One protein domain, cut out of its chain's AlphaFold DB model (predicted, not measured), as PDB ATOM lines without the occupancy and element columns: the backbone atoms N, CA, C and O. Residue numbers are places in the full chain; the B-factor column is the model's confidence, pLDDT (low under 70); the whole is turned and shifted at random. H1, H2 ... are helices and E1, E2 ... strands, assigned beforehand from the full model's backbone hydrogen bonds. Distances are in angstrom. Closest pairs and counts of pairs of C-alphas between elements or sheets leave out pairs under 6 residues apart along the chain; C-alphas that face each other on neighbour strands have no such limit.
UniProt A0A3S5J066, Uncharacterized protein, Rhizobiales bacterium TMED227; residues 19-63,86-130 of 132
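What this domain is: This is residues 19 to 63 and 86 to 130 of the 132 residues of an uncharacterized protein of Rhizobiales bacterium TMED227 (UniProt A0A3S5J066). A three-stranded antiparallel sheet has two helices, H1 and H2, packed over one face and its other face bare; a third helix, H3, crosses both of them on the side away from the sheet. H1 and H2 cross each other steeply, H1 over strand E2 and H2 over E1. The printed part has 90 residues with three named helices and three named strands, in the order H1 E1 E2 E3 H2 H3, and the sheet's order is E2 E1 E3. The class is mixed, helices and strands. The whole is compact, with a radius of gyration of the C-alphas of 12.7 A, and rounded, with spans of 33 by 32 by 20 A.

How they stand to each other: H1, residues 19 to 34, is on the sheet formed by E1, residues 41 to 48, E2, residues 54 to 61, and E3, residues 89 to 93. Its height over the sheet is 9.8 A; it lies over E2 and only just over E1, on which 3 of its C-alphas fall. It runs along the strands, at 2 degrees to E2 on the local plane, and its closest C-alphas to E2 are those of Lys 30 and Ile 58, 6.7 A apart. E1 and E2 form a hairpin, antiparallel at 157 degrees, with N 43 and O 59 within hydrogen-bond range at 2.8 A. E1 and E3 are antiparallel at 156 degrees, with N 44 and O 90 within hydrogen-bond range at 2.8 A. H2, residues 98 to 112, is on the same face of the sheet as H1, over E1, at a height over the sheet of 9.3 A: two layers, helices on one face of a sheet. H1 and H2 touch at a steep tilt of 43 degrees, opposite ways; their closest C-alphas, those of Phe 28 and Ile 105, are 6.6 A apart. H3, residues 120 to 128, is not on the sheet. With residues 21 to 28 alone, H1 touches H3, about perpendicular at 86 degrees; the closest C-alphas are those of Ile 25 and Trp 127, 5.6 A apart. With residues 102 to 106 alone, H2 touches H3, about perpendicular at 76 degrees; the closest C-alphas are those of His 106 and Ile 120, 6.0 A apart. The helix packing is mostly crossed. In H1, H2 and H3 every O i to N i+4 pair is within hydrogen-bond range.

Where its parts are: H1 begins at C-alpha 19, (10.657, 30.491, -10.159), and measures 22.8 A from first to last C-alpha. E1 measures 22.7 A and E2 21.4 A; E3 begins at C-alpha 89, (8.266, 41.721, -29.973), and measures 13.5 A. H2 measures 20.8 A. H3 measures 12.4 A and ends at C-alpha 128, (15.363, 44.611, -3.462).

The domain as a whole: The C-alphas farthest apart, those of Asn 38 and Ser 51, are 35.3 A apart. Residues 64 to 85 are not printed, and C-alphas 63 and 86 are 21.2 A apart across this cut. Of the links that are printed whole, none is long. The mean pLDDT of the printed part is 70.9; residue 34, residues 36 to 63, residues 86 to 91 and residue 130 are under 70.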
ATOM      1  N   LYS A  19      10.295  30.431  -8.735       76.75
ATOM      2  CA  LYS A  19      10.657  30.491 -10.159       76.75
ATOM      3  C   LYS A  19      10.214  31.797 -10.825       76.75
ATOM      4  O   LYS A  19      10.972  32.415 -11.567       76.75
ATOM      5  N   GLU A  20       9.004  32.259 -10.524       78.75
ATOM      6  CA  GLU A  20       8.481  33.514 -11.067       78.75
ATOM      7  C   GLU A  20       9.238  34.727 -10.523       78.75
ATOM      8  O   GLU A  20       9.534  35.657 -11.273       78.75
ATOM      9  N   ARG A  21       9.612  34.706  -9.238       80.69
ATOM     10  CA  ARG A  21      10.470  35.740  -8.643       80.69
ATOM     11  C   ARG A  21      11.827  35.802  -9.334       80.69
ATOM     12  O   ARG A  21      12.257  36.898  -9.684       80.69
ATOM     13  N   GLN A  22      12.459  34.657  -9.601       78.38
ATOM     14  CA  GLN A  22      13.720  34.611 -10.351       78.38
ATOM     15  C   GLN A  22      13.574  35.180 -11.767       78.38
ATOM     16  O   GLN A  22      14.407  35.981 -12.188       78.38
ATOM     17  N   ASN A  23      12.483  34.865 -12.468       77.69
ATOM     18  CA  ASN A  23      12.213  35.441 -13.786       77.69
ATOM     19  C   ASN A  23      12.037  36.967 -13.726       77.69
ATOM     20  O   ASN A  23      12.600  37.686 -14.548       77.69
ATOM     21  N   ILE A  24      11.290  37.482 -12.744       80.94
ATOM     22  CA  ILE A  24      11.108  38.930 -12.544       80.94
ATOM     23  C   ILE A  24      12.450  39.614 -12.265       80.94
ATOM     24  O   ILE A  24      12.730  40.675 -12.824       80.94
ATOM     25  N   ILE A  25      13.291  39.000 -11.435       82.75
ATOM     26  CA  ILE A  25      14.634  39.490 -11.117       82.75
ATOM     27  C   ILE A  25      15.522  39.514 -12.365       82.75
ATOM     28  O   ILE A  25      16.217  40.502 -12.601       82.75
ATOM     29  N   ASP A  26      15.508  38.456 -13.174       79.88
ATOM     30  CA  ASP A  26      16.290  38.380 -14.411       79.88
ATOM     31  C   ASP A  26      15.875  39.477 -15.406       79.88
ATOM     32  O   ASP A  26      16.718  40.204 -15.938       79.88
ATOM     33  N   VAL A  27      14.565  39.691 -15.577       78.75
ATOM     34  CA  VAL A  27      14.026  40.814 -16.364       78.75
ATOM     35  C   VAL A  27      14.523  42.151 -15.826       78.75
ATOM     36  O   VAL A  27      14.960  43.002 -16.607       78.75
ATOM     37  N   PHE A  28      14.480  42.334 -14.504       81.19
ATOM     38  CA  PHE A  28      14.931  43.562 -13.864       81.19
ATOM     39  C   PHE A  28      16.402  43.823 -14.175       81.19
ATOM     40  O   PHE A  28      16.745  44.896 -14.665       81.19
ATOM     41  N   ASN A  29      17.266  42.835 -13.952       81.44
ATOM     42  CA  ASN A  29      18.703  42.970 -14.155       81.44
ATOM     43  C   ASN A  29      19.053  43.235 -15.620       81.44
ATOM     44  O   ASN A  29      19.887  44.091 -15.907       81.44
ATOM     45  N   LYS A  30      18.380  42.572 -16.564       76.94
ATOM     46  CA  LYS A  30      18.548  42.828 -18.002       76.94
ATOM     47  C   LYS A  30      18.172  44.266 -18.379       76.94
ATOM     48  O   LYS A  30      18.920  44.915 -19.111       76.94
ATOM     49  N   ILE A  31      17.062  44.789 -17.854       78.94
ATOM     50  CA  ILE A  31      16.632  46.177 -18.097       78.94
ATOM     51  C   ILE A  31      17.566  47.167 -17.406       78.94
ATOM     52  O   ILE A  31      17.974  48.153 -18.014       78.94
ATOM     53  N   TRP A  32      17.958  46.898 -16.167       80.94
ATOM     54  CA  TRP A  32      18.868  47.751 -15.414       80.94
ATOM     55  C   TRP A  32      20.245  47.843 -16.079       80.94
ATOM     56  O   TRP A  32      20.757  48.938 -16.306       80.94
ATOM     57  N   ASN A  33      20.810  46.709 -16.497       74.12
ATOM     58  CA  ASN A  33      22.101  46.660 -17.184       74.12
ATOM     59  C   ASN A  33      22.064  47.335 -18.558       74.12
ATOM     60  O   ASN A  33      23.091  47.815 -19.038       74.12
ATOM     61  N   SER A  34      20.891  47.427 -19.186       69.56
ATOM     62  CA  SER A  34      20.743  48.140 -20.453       69.56
ATOM     63  C   SER A  34      20.978  49.654 -20.338       69.56
ATOM     64  O   SER A  34      21.359  50.282 -21.325       69.56
ATOM     65  N   LYS A  35      20.864  50.240 -19.133       70.12
ATOM     66  CA  LYS A  35      21.160  51.665 -18.893       70.12
ATOM     67  C   LYS A  35      22.600  52.048 -19.199       70.12
ATOM     68  O   LYS A  35      22.860  53.166 -19.627       70.12
ATOM     69  N   LYS A  36      23.535  51.123 -18.973       66.81
ATOM     70  CA  LYS A  36      24.970  51.365 -19.167       66.81
ATOM     71  C   LYS A  36      25.380  51.390 -20.643       66.81
ATOM     72  O   LYS A  36      26.531  51.669 -20.945       66.81
ATOM     73  N   VAL A  37      24.469  51.078 -21.569       62.47
ATOM     74  CA  VAL A  37      24.781  50.946 -22.996       62.47
ATOM     75  C   VAL A  37      24.198  52.110 -23.785       62.47
ATOM     76  O   VAL A  37      23.050  52.498 -23.575       62.47
ATOM     77  N   ASN A  38      24.988  52.636 -24.722       59.25
ATOM     78  CA  ASN A  38      24.606  53.718 -25.624       59.25
ATOM     79  C   ASN A  38      23.651  53.201 -26.724       59.25
ATOM     80  O   ASN A  38      24.054  52.951 -27.860       59.25
ATOM     81  N   SER A  39      22.400  52.923 -26.351       63.00
ATOM     82  CA  SER A  39      21.317  52.482 -27.240       63.00
ATOM     83  C   SER A  39      20.028  53.211 -26.878       63.00
ATOM     84  O   SER A  39      19.633  53.195 -25.715       63.00
ATOM     85  N   GLU A  40      19.347  53.813 -27.849       64.69
ATOM     86  CA  GLU A  40      18.111  54.572 -27.604       64.69
ATOM     87  C   GLU A  40      16.901  53.681 -27.266       64.69
ATOM     88  O   GLU A  40      15.989  54.111 -26.553       64.69
ATOM     89  N   TYR A  41      16.898  52.422 -27.724       68.19
ATOM     90  CA  TYR A  41      15.751  51.522 -27.607       68.19
ATOM     91  C   TYR A  41      16.127  50.135 -27.075       68.19
ATOM     92  O   TYR A  41      17.239  49.628 -27.245       68.19
ATOM     93  N   LEU A  42      15.146  49.507 -26.432       69.75
ATOM     94  CA  LEU A  42      15.181  48.130 -25.963       69.75
ATOM     95  C   LEU A  42      14.146  47.315 -26.717       69.75
ATOM     96  O   LEU A  42      13.000  47.733 -26.861       69.75
ATOM     97  N   MET A  43      14.544  46.125 -27.142       68.50
ATOM     98  CA  MET A  43      13.656  45.149 -27.743       68.50
ATOM     99  C   MET A  43      13.476  43.984 -26.782       68.50
ATOM    100  O   MET A  43      14.437  43.386 -26.311       68.50
ATOM    101  N   ILE A  44      12.234  43.644 -26.481       69.38
ATOM    102  CA  ILE A  44      11.884  42.570 -25.562       69.38
ATOM    103  C   ILE A  44      11.098  41.544 -26.362       69.38
ATOM    104  O   ILE A  44      10.007  41.817 -26.855       69.38
ATOM    105  N   SER A  45      11.678  40.362 -26.508       66.56
ATOM    106  CA  SER A  45      11.041  39.196 -27.096       66.56
ATOM    107  C   SER A  45      10.538  38.299 -25.969       66.56
ATOM    108  O   SER A  45      11.301  37.869 -25.096       66.56
ATOM    109  N   LEU A  46       9.233  38.043 -25.981       64.88
ATOM    110  CA  LEU A  46       8.572  37.112 -25.076       64.88
ATOM    111  C   LEU A  46       8.445  35.769 -25.798       64.88
ATOM    112  O   LEU A  46       7.487  35.534 -26.526       64.88
ATOM    113  N   GLY A  47       9.448  34.904 -25.647       55.78
ATOM    114  CA  GLY A  47       9.443  33.590 -26.279       55.78
ATOM    115  C   GLY A  47       8.624  32.574 -25.484       55.78
ATOM    116  O   GLY A  47       8.911  32.317 -24.314       55.78
ATOM    117  N   GLU A  48       7.671  31.920 -26.146       50.81
ATOM    118  CA  GLU A  48       7.166  30.609 -25.735       50.81
ATOM    119  C   GLU A  48       7.991  29.556 -26.469       50.81
ATOM    120  O   GLU A  48       7.787  29.298 -27.651       50.81
ATOM    121  N   ARG A  49       8.977  28.963 -25.795       41.41
ATOM    122  CA  ARG A  49       9.541  27.701 -26.270       41.41
ATOM    123  C   ARG A  49       8.987  26.646 -25.339       41.41
ATOM    124  O   ARG A  49       9.465  26.572 -24.221       41.41
ATOM    125  N   ASN A  50       7.936  25.970 -25.806       45.59
ATOM    126  CA  ASN A  50       7.300  24.760 -25.285       45.59
ATOM    127  C   ASN A  50       7.437  24.510 -23.775       45.59
ATOM    128  O   ASN A  50       8.523  24.245 -23.274       45.59
ATOM    129  N   SER A  51       6.288  24.446 -23.097       47.03
ATOM    130  CA  SER A  51       6.096  23.939 -21.731       47.03
ATOM    131  C   SER A  51       6.742  24.752 -20.595       47.03
ATOM    132  O   SER A  51       7.955  24.870 -20.460       47.03
ATOM    133  N   SER A  52       5.889  25.263 -19.706       44.78
ATOM    134  CA  SER A  52       6.180  25.763 -18.348       44.78
ATOM    135  C   SER A  52       7.115  26.972 -18.151       44.78
ATOM    136  O   SER A  52       6.971  27.641 -17.131       44.78
ATOM    137  N   ASP A  53       7.979  27.337 -19.108       43.66
ATOM    138  CA  ASP A  53       8.922  28.458 -18.966       43.66
ATOM    139  C   ASP A  53       8.830  29.485 -20.096       43.66
ATOM    140  O   ASP A  53       9.394  29.328 -21.181       43.66
ATOM    141  N   LYS A  54       8.170  30.611 -19.807       53.12
ATOM    142  CA  LYS A  54       8.224  31.807 -20.657       53.12
ATOM    143  C   LYS A  54       9.649  32.369 -20.621       53.12
ATOM    144  O   LYS A  54      10.065  32.954 -19.622       53.12
ATOM    145  N   LYS A  55      10.414  32.200 -21.705       53.38
ATOM    146  CA  LYS A  55      11.790  32.712 -21.813       53.38
ATOM    147  C   LYS A  55      11.763  34.150 -22.321       53.38
ATOM    148  O   LYS A  55      11.406  34.410 -23.468       53.38
ATOM    149  N   ILE A  56      12.188  35.087 -21.475       61.22
ATOM    150  CA  ILE A  56      12.227  36.515 -21.812       61.22
ATOM    151  C   ILE A  56      13.625  36.861 -22.317       61.22
ATOM    152  O   ILE A  56      14.617  36.814 -21.577       61.22
ATOM    153  N   LYS A  57      13.707  37.210 -23.601       60.44
ATOM    154  CA  LYS A  57      14.943  37.668 -24.235       60.44
ATOM    155  C   LYS A  57      14.872  39.172 -24.442       60.44
ATOM    156  O   LYS A  57      13.990  39.665 -25.136       60.44
ATOM    157  N   ILE A  58      15.807  39.896 -23.838       61.59
ATOM    158  CA  ILE A  58      15.908  41.349 -23.971       61.59
ATOM    159  C   ILE A  58      17.126  41.633 -24.835       61.59
ATOM    160  O   ILE A  58      18.257  41.347 -24.444       61.59
ATOM    161  N   TRP A  59      16.868  42.159 -26.021       60.22
ATOM    162  CA  TRP A  59      17.850  42.551 -27.011       60.22
ATOM    163  C   TRP A  59      18.012  44.068 -26.992       60.22
ATOM    164  O   TRP A  59      17.059  44.829 -26.814       60.22
ATOM    165  N   LYS A  60      19.246  44.519 -27.175       58.22
ATOM    166  CA  LYS A  60      19.573  45.939 -27.296       58.22
ATOM    167  C   LYS A  60      19.410  46.311 -28.764       58.22
ATOM    168  O   LYS A  60      19.936  45.594 -29.610       58.22
ATOM    169  N   VAL A  61      18.706  47.397 -29.075       53.56
ATOM    170  CA  VAL A  61      18.525  47.825 -30.469       53.56
ATOM    171  C   VAL A  61      18.933  49.283 -30.597       53.56
ATOM    172  O   VAL A  61      18.379  50.167 -29.945       53.56
ATOM    173  N   LYS A  62      19.924  49.542 -31.449       46.34
ATOM    174  CA  LYS A  62      20.195  50.890 -31.943       46.34
ATOM    175  C   LYS A  62      19.249  51.124 -33.114       46.34
ATOM    176  O   LYS A  62      19.420  50.515 -34.164       46.34
ATOM    177  N   ILE A  63      18.226  51.953 -32.920       49.69
ATOM    178  CA  ILE A  63      17.408  52.424 -34.038       49.69
ATOM    179  C   ILE A  63      18.189  53.572 -34.670       49.69
ATOM    180  O   ILE A  63      18.434  54.580 -34.015       49.69
ATOM    181  N   SER A  86       8.529  33.821 -33.552       44.53
ATOM    182  CA  SER A  86       7.172  33.880 -34.069       44.53
ATOM    183  C   SER A  86       6.182  34.679 -33.224       44.53
ATOM    184  O   SER A  86       5.069  34.875 -33.700       44.53
ATOM    185  N   LYS A  87       6.482  35.149 -32.002       58.62
ATOM    186  CA  LYS A  87       5.437  35.776 -31.161       58.62
ATOM    187  C   LYS A  87       5.944  36.936 -30.283       58.62
ATOM    188  O   LYS A  87       6.906  36.801 -29.536       58.62
ATOM    189  N   LYS A  88       5.252  38.079 -30.429       58.94
ATOM    190  CA  LYS A  88       5.265  39.360 -29.682       58.94
ATOM    191  C   LYS A  88       6.646  39.954 -29.337       58.94
ATOM    192  O   LYS A  88       7.231  39.687 -28.287       58.94
ATOM    193  N   ILE A  89       7.109  40.851 -30.206       64.38
ATOM    194  CA  ILE A  89       8.266  41.721 -29.973       64.38
ATOM    195  C   ILE A  89       7.754  43.076 -29.475       64.38
ATOM    196  O   ILE A  89       6.933  43.711 -30.130       64.38
ATOM    197  N   LEU A  90       8.225  43.513 -28.308       68.38
ATOM    198  CA  LEU A  90       7.914  44.821 -27.737       68.38
ATOM    199  C   LEU A  90       9.147  45.720 -27.830       68.38
ATOM    200  O   LEU A  90      10.198  45.384 -27.285       68.38
ATOM    201  N   ILE A  91       9.019  46.861 -28.503       67.56
ATOM    202  CA  ILE A  91      10.079  47.869 -28.597       67.56
ATOM    203  C   ILE A  91       9.717  49.020 -27.664       67.56
ATOM    204  O   ILE A  91       8.638  49.603 -27.762       67.56
ATOM    205  N   HIS A  92      10.616  49.340 -26.743       72.25
ATOM    206  CA  HIS A  92      10.430  50.400 -25.763       72.25
ATOM    207  C   HIS A  92      11.615  51.359 -25.781       72.25
ATOM    208  O   HIS A  92      12.758  50.945 -25.981       72.25
ATOM    209  N   LYS A  93      11.350  52.646 -25.536       70.44
ATOM    210  CA  LYS A  93      12.412  53.621 -25.262       70.44
ATOM    211  C   LYS A  93      13.228  53.153 -24.058       70.44
ATOM    212  O   LYS A  93      12.669  52.582 -23.114       70.44
ATOM    213  N   ARG A  94      14.541  53.386 -24.094       72.88
ATOM    214  CA  ARG A  94      15.416  53.045 -22.973       72.88
ATOM    215  C   ARG A  94      14.970  53.815 -21.721       72.88
ATOM    216  O   ARG A  94      14.873  55.039 -21.789       72.88
ATOM    217  N   PRO A  95      14.754  53.139 -20.581       77.38
ATOM    218  CA  PRO A  95      14.485  53.822 -19.328       77.38
ATOM    219  C   PRO A  95      15.755  54.522 -18.831       77.38
ATOM    220  O   PRO A  95      16.802  53.892 -18.668       77.38
ATOM    221  N   LEU A  96      15.659  55.818 -18.569       76.31
ATOM    222  CA  LEU A  96      16.735  56.653 -18.037       76.31
ATOM    223  C   LEU A  96      16.777  56.536 -16.507       76.31
ATOM    224  O   LEU A  96      17.816  56.237 -15.912       76.31
ATOM    225  N   ASN A  97      15.610  56.599 -15.865       80.88
ATOM    226  CA  ASN A  97      15.491  56.657 -14.406       80.88
ATOM    227  C   ASN A  97      14.963  55.348 -13.800       80.88
ATOM    228  O   ASN A  97      14.573  54.417 -14.508       80.88
ATOM    229  N   ARG A  98      15.066  55.189 -12.474       79.69
ATOM    230  CA  ARG A  98      14.608  53.970 -11.774       79.69
ATOM    231  C   ARG A  98      13.104  53.754 -11.961       79.69
ATOM    232  O   ARG A  98      12.684  52.631 -12.226       79.69
ATOM    233  N   ASP A  99      12.325  54.827 -11.900       82.81
ATOM    234  CA  ASP A  99      10.869  54.769 -12.058       82.81
ATOM    235  C   ASP A  99      10.456  54.305 -13.453       82.81
ATOM    236  O   ASP A  99       9.514  53.528 -13.603       82.81
ATOM    237  N   GLU A 100      11.192  54.719 -14.485       81.25
ATOM    238  CA  GLU A 100      10.953  54.259 -15.853       81.25
ATOM    239  C   GLU A 100      11.277  52.773 -16.013       81.25
ATOM    240  O   GLU A 100      10.518  52.054 -16.664       81.25
ATOM    241  N   CYS A 101      12.341  52.282 -15.364       82.19
ATOM    242  CA  CYS A 101      12.608  50.845 -15.300       82.19
ATOM    243  C   CYS A 101      11.456  50.107 -14.634       82.19
ATOM    244  O   CYS A 101      10.963  49.132 -15.190       82.19
ATOM    245  N   LEU A 102      10.996  50.580 -13.477       83.12
ATOM    246  CA  LEU A 102       9.909  49.944 -12.736       83.12
ATOM    247  C   LEU A 102       8.607  49.905 -13.541       83.12
ATOM    248  O   LEU A 102       7.950  48.866 -13.581       83.12
ATOM    249  N   LYS A 103       8.261  50.994 -14.239       85.50
ATOM    250  CA  LYS A 103       7.097  51.051 -15.137       85.50
ATOM    251  C   LYS A 103       7.241  50.090 -16.319       85.50
ATOM    252  O   LYS A 103       6.288  49.387 -16.653       85.50
ATOM    253  N   LEU A 104       8.417  50.038 -16.946       82.56
ATOM    254  CA  LEU A 104       8.686  49.133 -18.064       82.56
ATOM    255  C   LEU A 104       8.602  47.666 -17.624       82.56
ATOM    256  O   LEU A 104       7.936  46.858 -18.268       82.56
ATOM    257  N   ILE A 105       9.213  47.335 -16.490       82.81
ATOM    258  CA  ILE A 105       9.187  45.993 -15.909       82.81
ATOM    259  C   ILE A 105       7.762  45.609 -15.538       82.81
ATOM    260  O   ILE A 105       7.332  44.510 -15.865       82.81
ATOM    261  N   HIS A 106       6.999  46.506 -14.911       84.75
ATOM    262  CA  HIS A 106       5.597  46.253 -14.589       84.75
ATOM    263  C   HIS A 106       4.782  45.905 -15.835       84.75
ATOM    264  O   HIS A 106       4.103  44.880 -15.829       84.75
ATOM    265  N   LYS A 107       4.933  46.654 -16.937       82.94
ATOM    266  CA  LYS A 107       4.293  46.326 -18.223       82.94
ATOM    267  C   LYS A 107       4.703  44.951 -18.754       82.94
ATOM    268  O   LYS A 107       3.860  44.212 -19.262       82.94
ATOM    269  N   ILE A 108       5.978  44.590 -18.645       80.50
ATOM    270  CA  ILE A 108       6.491  43.292 -19.103       80.50
ATOM    271  C   ILE A 108       5.930  42.159 -18.243       80.50
ATOM    272  O   ILE A 108       5.394  41.196 -18.780       80.50
ATOM    273  N   VAL A 109       5.970  42.305 -16.918       79.25
ATOM    274  CA  VAL A 109       5.421  41.339 -15.958       79.25
ATOM    275  C   VAL A 109       3.920  41.146 -16.175       79.25
ATOM    276  O   VAL A 109       3.482  40.001 -16.211       79.25
ATOM    277  N   CYS A 110       3.161  42.217 -16.436       80.44
ATOM    278  CA  CYS A 110       1.741  42.123 -16.796       80.44
ATOM    279  C   CYS A 110       1.500  41.338 -18.090       80.44
ATOM    280  O   CYS A 110       0.525  40.602 -18.183       80.44
ATOM    281  N   ASN A 111       2.385  41.459 -19.083       75.75
ATOM    282  CA  ASN A 111       2.287  40.655 -20.303       75.75
ATOM    283  C   ASN A 111       2.662  39.181 -20.068       75.75
ATOM    284  O   ASN A 111       2.138  38.298 -20.745       75.75
ATOM    285  N   ILE A 112       3.578  38.897 -19.139       72.50
ATOM    286  CA  ILE A 112       4.027  37.530 -18.845       72.50
ATOM    287  C   ILE A 112       2.997  36.787 -17.993       72.50
ATOM    288  O   ILE A 112       2.725  35.614 -18.255       72.50
ATOM    289  N   TYR A 113       2.399  37.456 -17.009       76.81
ATOM    290  CA  TYR A 113       1.498  36.857 -16.026       76.81
ATOM    291  C   TYR A 113       0.121  37.547 -16.013       76.81
ATOM    292  O   TYR A 113      -0.318  38.000 -14.961       76.81
ATOM    293  N   PRO A 114      -0.612  37.596 -17.144       73.56
ATOM    294  CA  PRO A 114      -1.853  38.373 -17.258       73.56
ATOM    295  C   PRO A 114      -2.936  37.972 -16.243       73.56
ATOM    296  O   PRO A 114      -3.768  38.791 -15.872       73.56
ATOM    297  N   ASN A 115      -2.888  36.735 -15.744       73.94
ATOM    298  CA  ASN A 115      -3.843  36.199 -14.771       73.94
ATOM    299  C   ASN A 115      -3.570  36.660 -13.328       73.94
ATOM    300  O   ASN A 115      -4.310  36.303 -12.414       73.94
ATOM    301  N   LYS A 116      -2.494  37.416 -13.086       74.38
ATOM    302  CA  LYS A 116      -2.129  37.925 -11.764       74.38
ATOM    303  C   LYS A 116      -2.250  39.446 -11.770       74.38
ATOM    304  O   LYS A 116      -1.707  40.135 -12.622       74.38
ATOM    305  N   TYR A 117      -2.910  40.013 -10.763       78.00
ATOM    306  CA  TYR A 117      -2.863  41.462 -10.564       78.00
ATOM    307  C   TYR A 117      -1.430  41.870 -10.208       78.00
ATOM    308  O   TYR A 117      -0.837  41.230  -9.352       78.00
ATOM    309  N   HIS A 118      -0.848  42.933 -10.761       80.75
ATOM    310  CA  HIS A 118       0.544  43.315 -10.474       80.75
ATOM    311  C   HIS A 118       0.638  44.709  -9.864       80.75
ATOM    312  O   HIS A 118       0.136  45.674 -10.430       80.75
ATOM    313  N   ARG A 119       1.337  44.833  -8.728       82.81
ATOM    314  CA  ARG A 119       1.663  46.133  -8.124       82.81
ATOM    315  C   ARG A 119       3.139  46.422  -8.345       82.81
ATOM    316  O   ARG A 119       3.968  45.560  -8.051       82.81
ATOM    317  N   ILE A 120       3.455  47.640  -8.778       83.38
ATOM    318  CA  ILE A 120       4.837  48.110  -8.965       83.38
ATOM    319  C   ILE A 120       5.648  47.906  -7.675       83.38
ATOM    320  O   ILE A 120       6.721  47.317  -7.718       83.38
ATOM    321  N   ASN A 121       5.081  48.257  -6.516       82.81
ATOM    322  CA  ASN A 121       5.740  48.083  -5.215       82.81
ATOM    323  C   ASN A 121       6.081  46.621  -4.892       82.81
ATOM    324  O   ASN A 121       7.067  46.359  -4.211       82.81
ATOM    325  N   THR A 122       5.280  45.653  -5.350       81.88
ATOM    326  CA  THR A 122       5.592  44.230  -5.144       81.88
ATOM    327  C   THR A 122       6.788  43.810  -5.994       81.88
ATOM    328  O   THR A 122       7.656  43.099  -5.502       81.88
ATOM    329  N   ILE A 123       6.854  44.281  -7.239       82.38
ATOM    330  CA  ILE A 123       7.975  44.019  -8.149       82.38
ATOM    331  C   ILE A 123       9.261  44.671  -7.617       82.38
ATOM    332  O   ILE A 123      10.300  44.019  -7.579       82.38
ATOM    333  N   ASP A 124       9.184  45.919  -7.141       84.00
ATOM    334  CA  ASP A 124      10.325  46.620  -6.534       84.00
ATOM    335  C   ASP A 124      10.840  45.895  -5.282       84.00
ATOM    336  O   ASP A 124      12.048  45.735  -5.116       84.00
ATOM    337  N   LYS A 125       9.935  45.388  -4.430       84.94
ATOM    338  CA  LYS A 125      10.311  44.564  -3.273       84.94
ATOM    339  C   LYS A 125      11.057  43.303  -3.693       84.94
ATOM    340  O   LYS A 125      12.129  43.076  -3.160       84.94
ATOM    341  N   ILE A 126      10.533  42.542  -4.660       83.00
ATOM    342  CA  ILE A 126      11.164  41.305  -5.165       83.00
ATOM    343  C   ILE A 126      12.589  41.564  -5.658       83.00
ATOM    344  O   ILE A 126      13.477  40.750  -5.424       83.00
ATOM    345  N   TRP A 127      12.819  42.695  -6.329       80.81
ATOM    346  CA  TRP A 127      14.160  43.051  -6.780       80.81
ATOM    347  C   TRP A 127      15.088  43.429  -5.620       80.81
ATOM    348  O   TRP A 127      16.228  42.970  -5.573       80.81
ATOM    349  N   LYS A 128      14.595  44.214  -4.652       79.81
ATOM    350  CA  LYS A 128      15.363  44.611  -3.462       79.81
ATOM    351  C   LYS A 128      15.785  43.423  -2.599       79.81
ATOM    352  O   LYS A 128      16.884  43.465  -2.064       79.81
ATOM    353  N   THR A 129      14.974  42.367  -2.496       71.25
ATOM    354  CA  THR A 129      15.301  41.191  -1.666       71.25
ATOM    355  C   THR A 129      16.543  40.424  -2.130       71.25
ATOM    356  O   THR A 129      17.019  39.579  -1.388       71.25
ATOM    357  N   LYS A 130      17.061  40.683  -3.339       57.59
ATOM    358  CA  LYS A 130      18.301  40.077  -3.853       57.59
ATOM    359  C   LYS A 130      19.555  40.922  -3.586       57.59
ATOM    360  O   LYS A 130      20.659  40.421  -3.752       57.59
TER     361      LYS A 130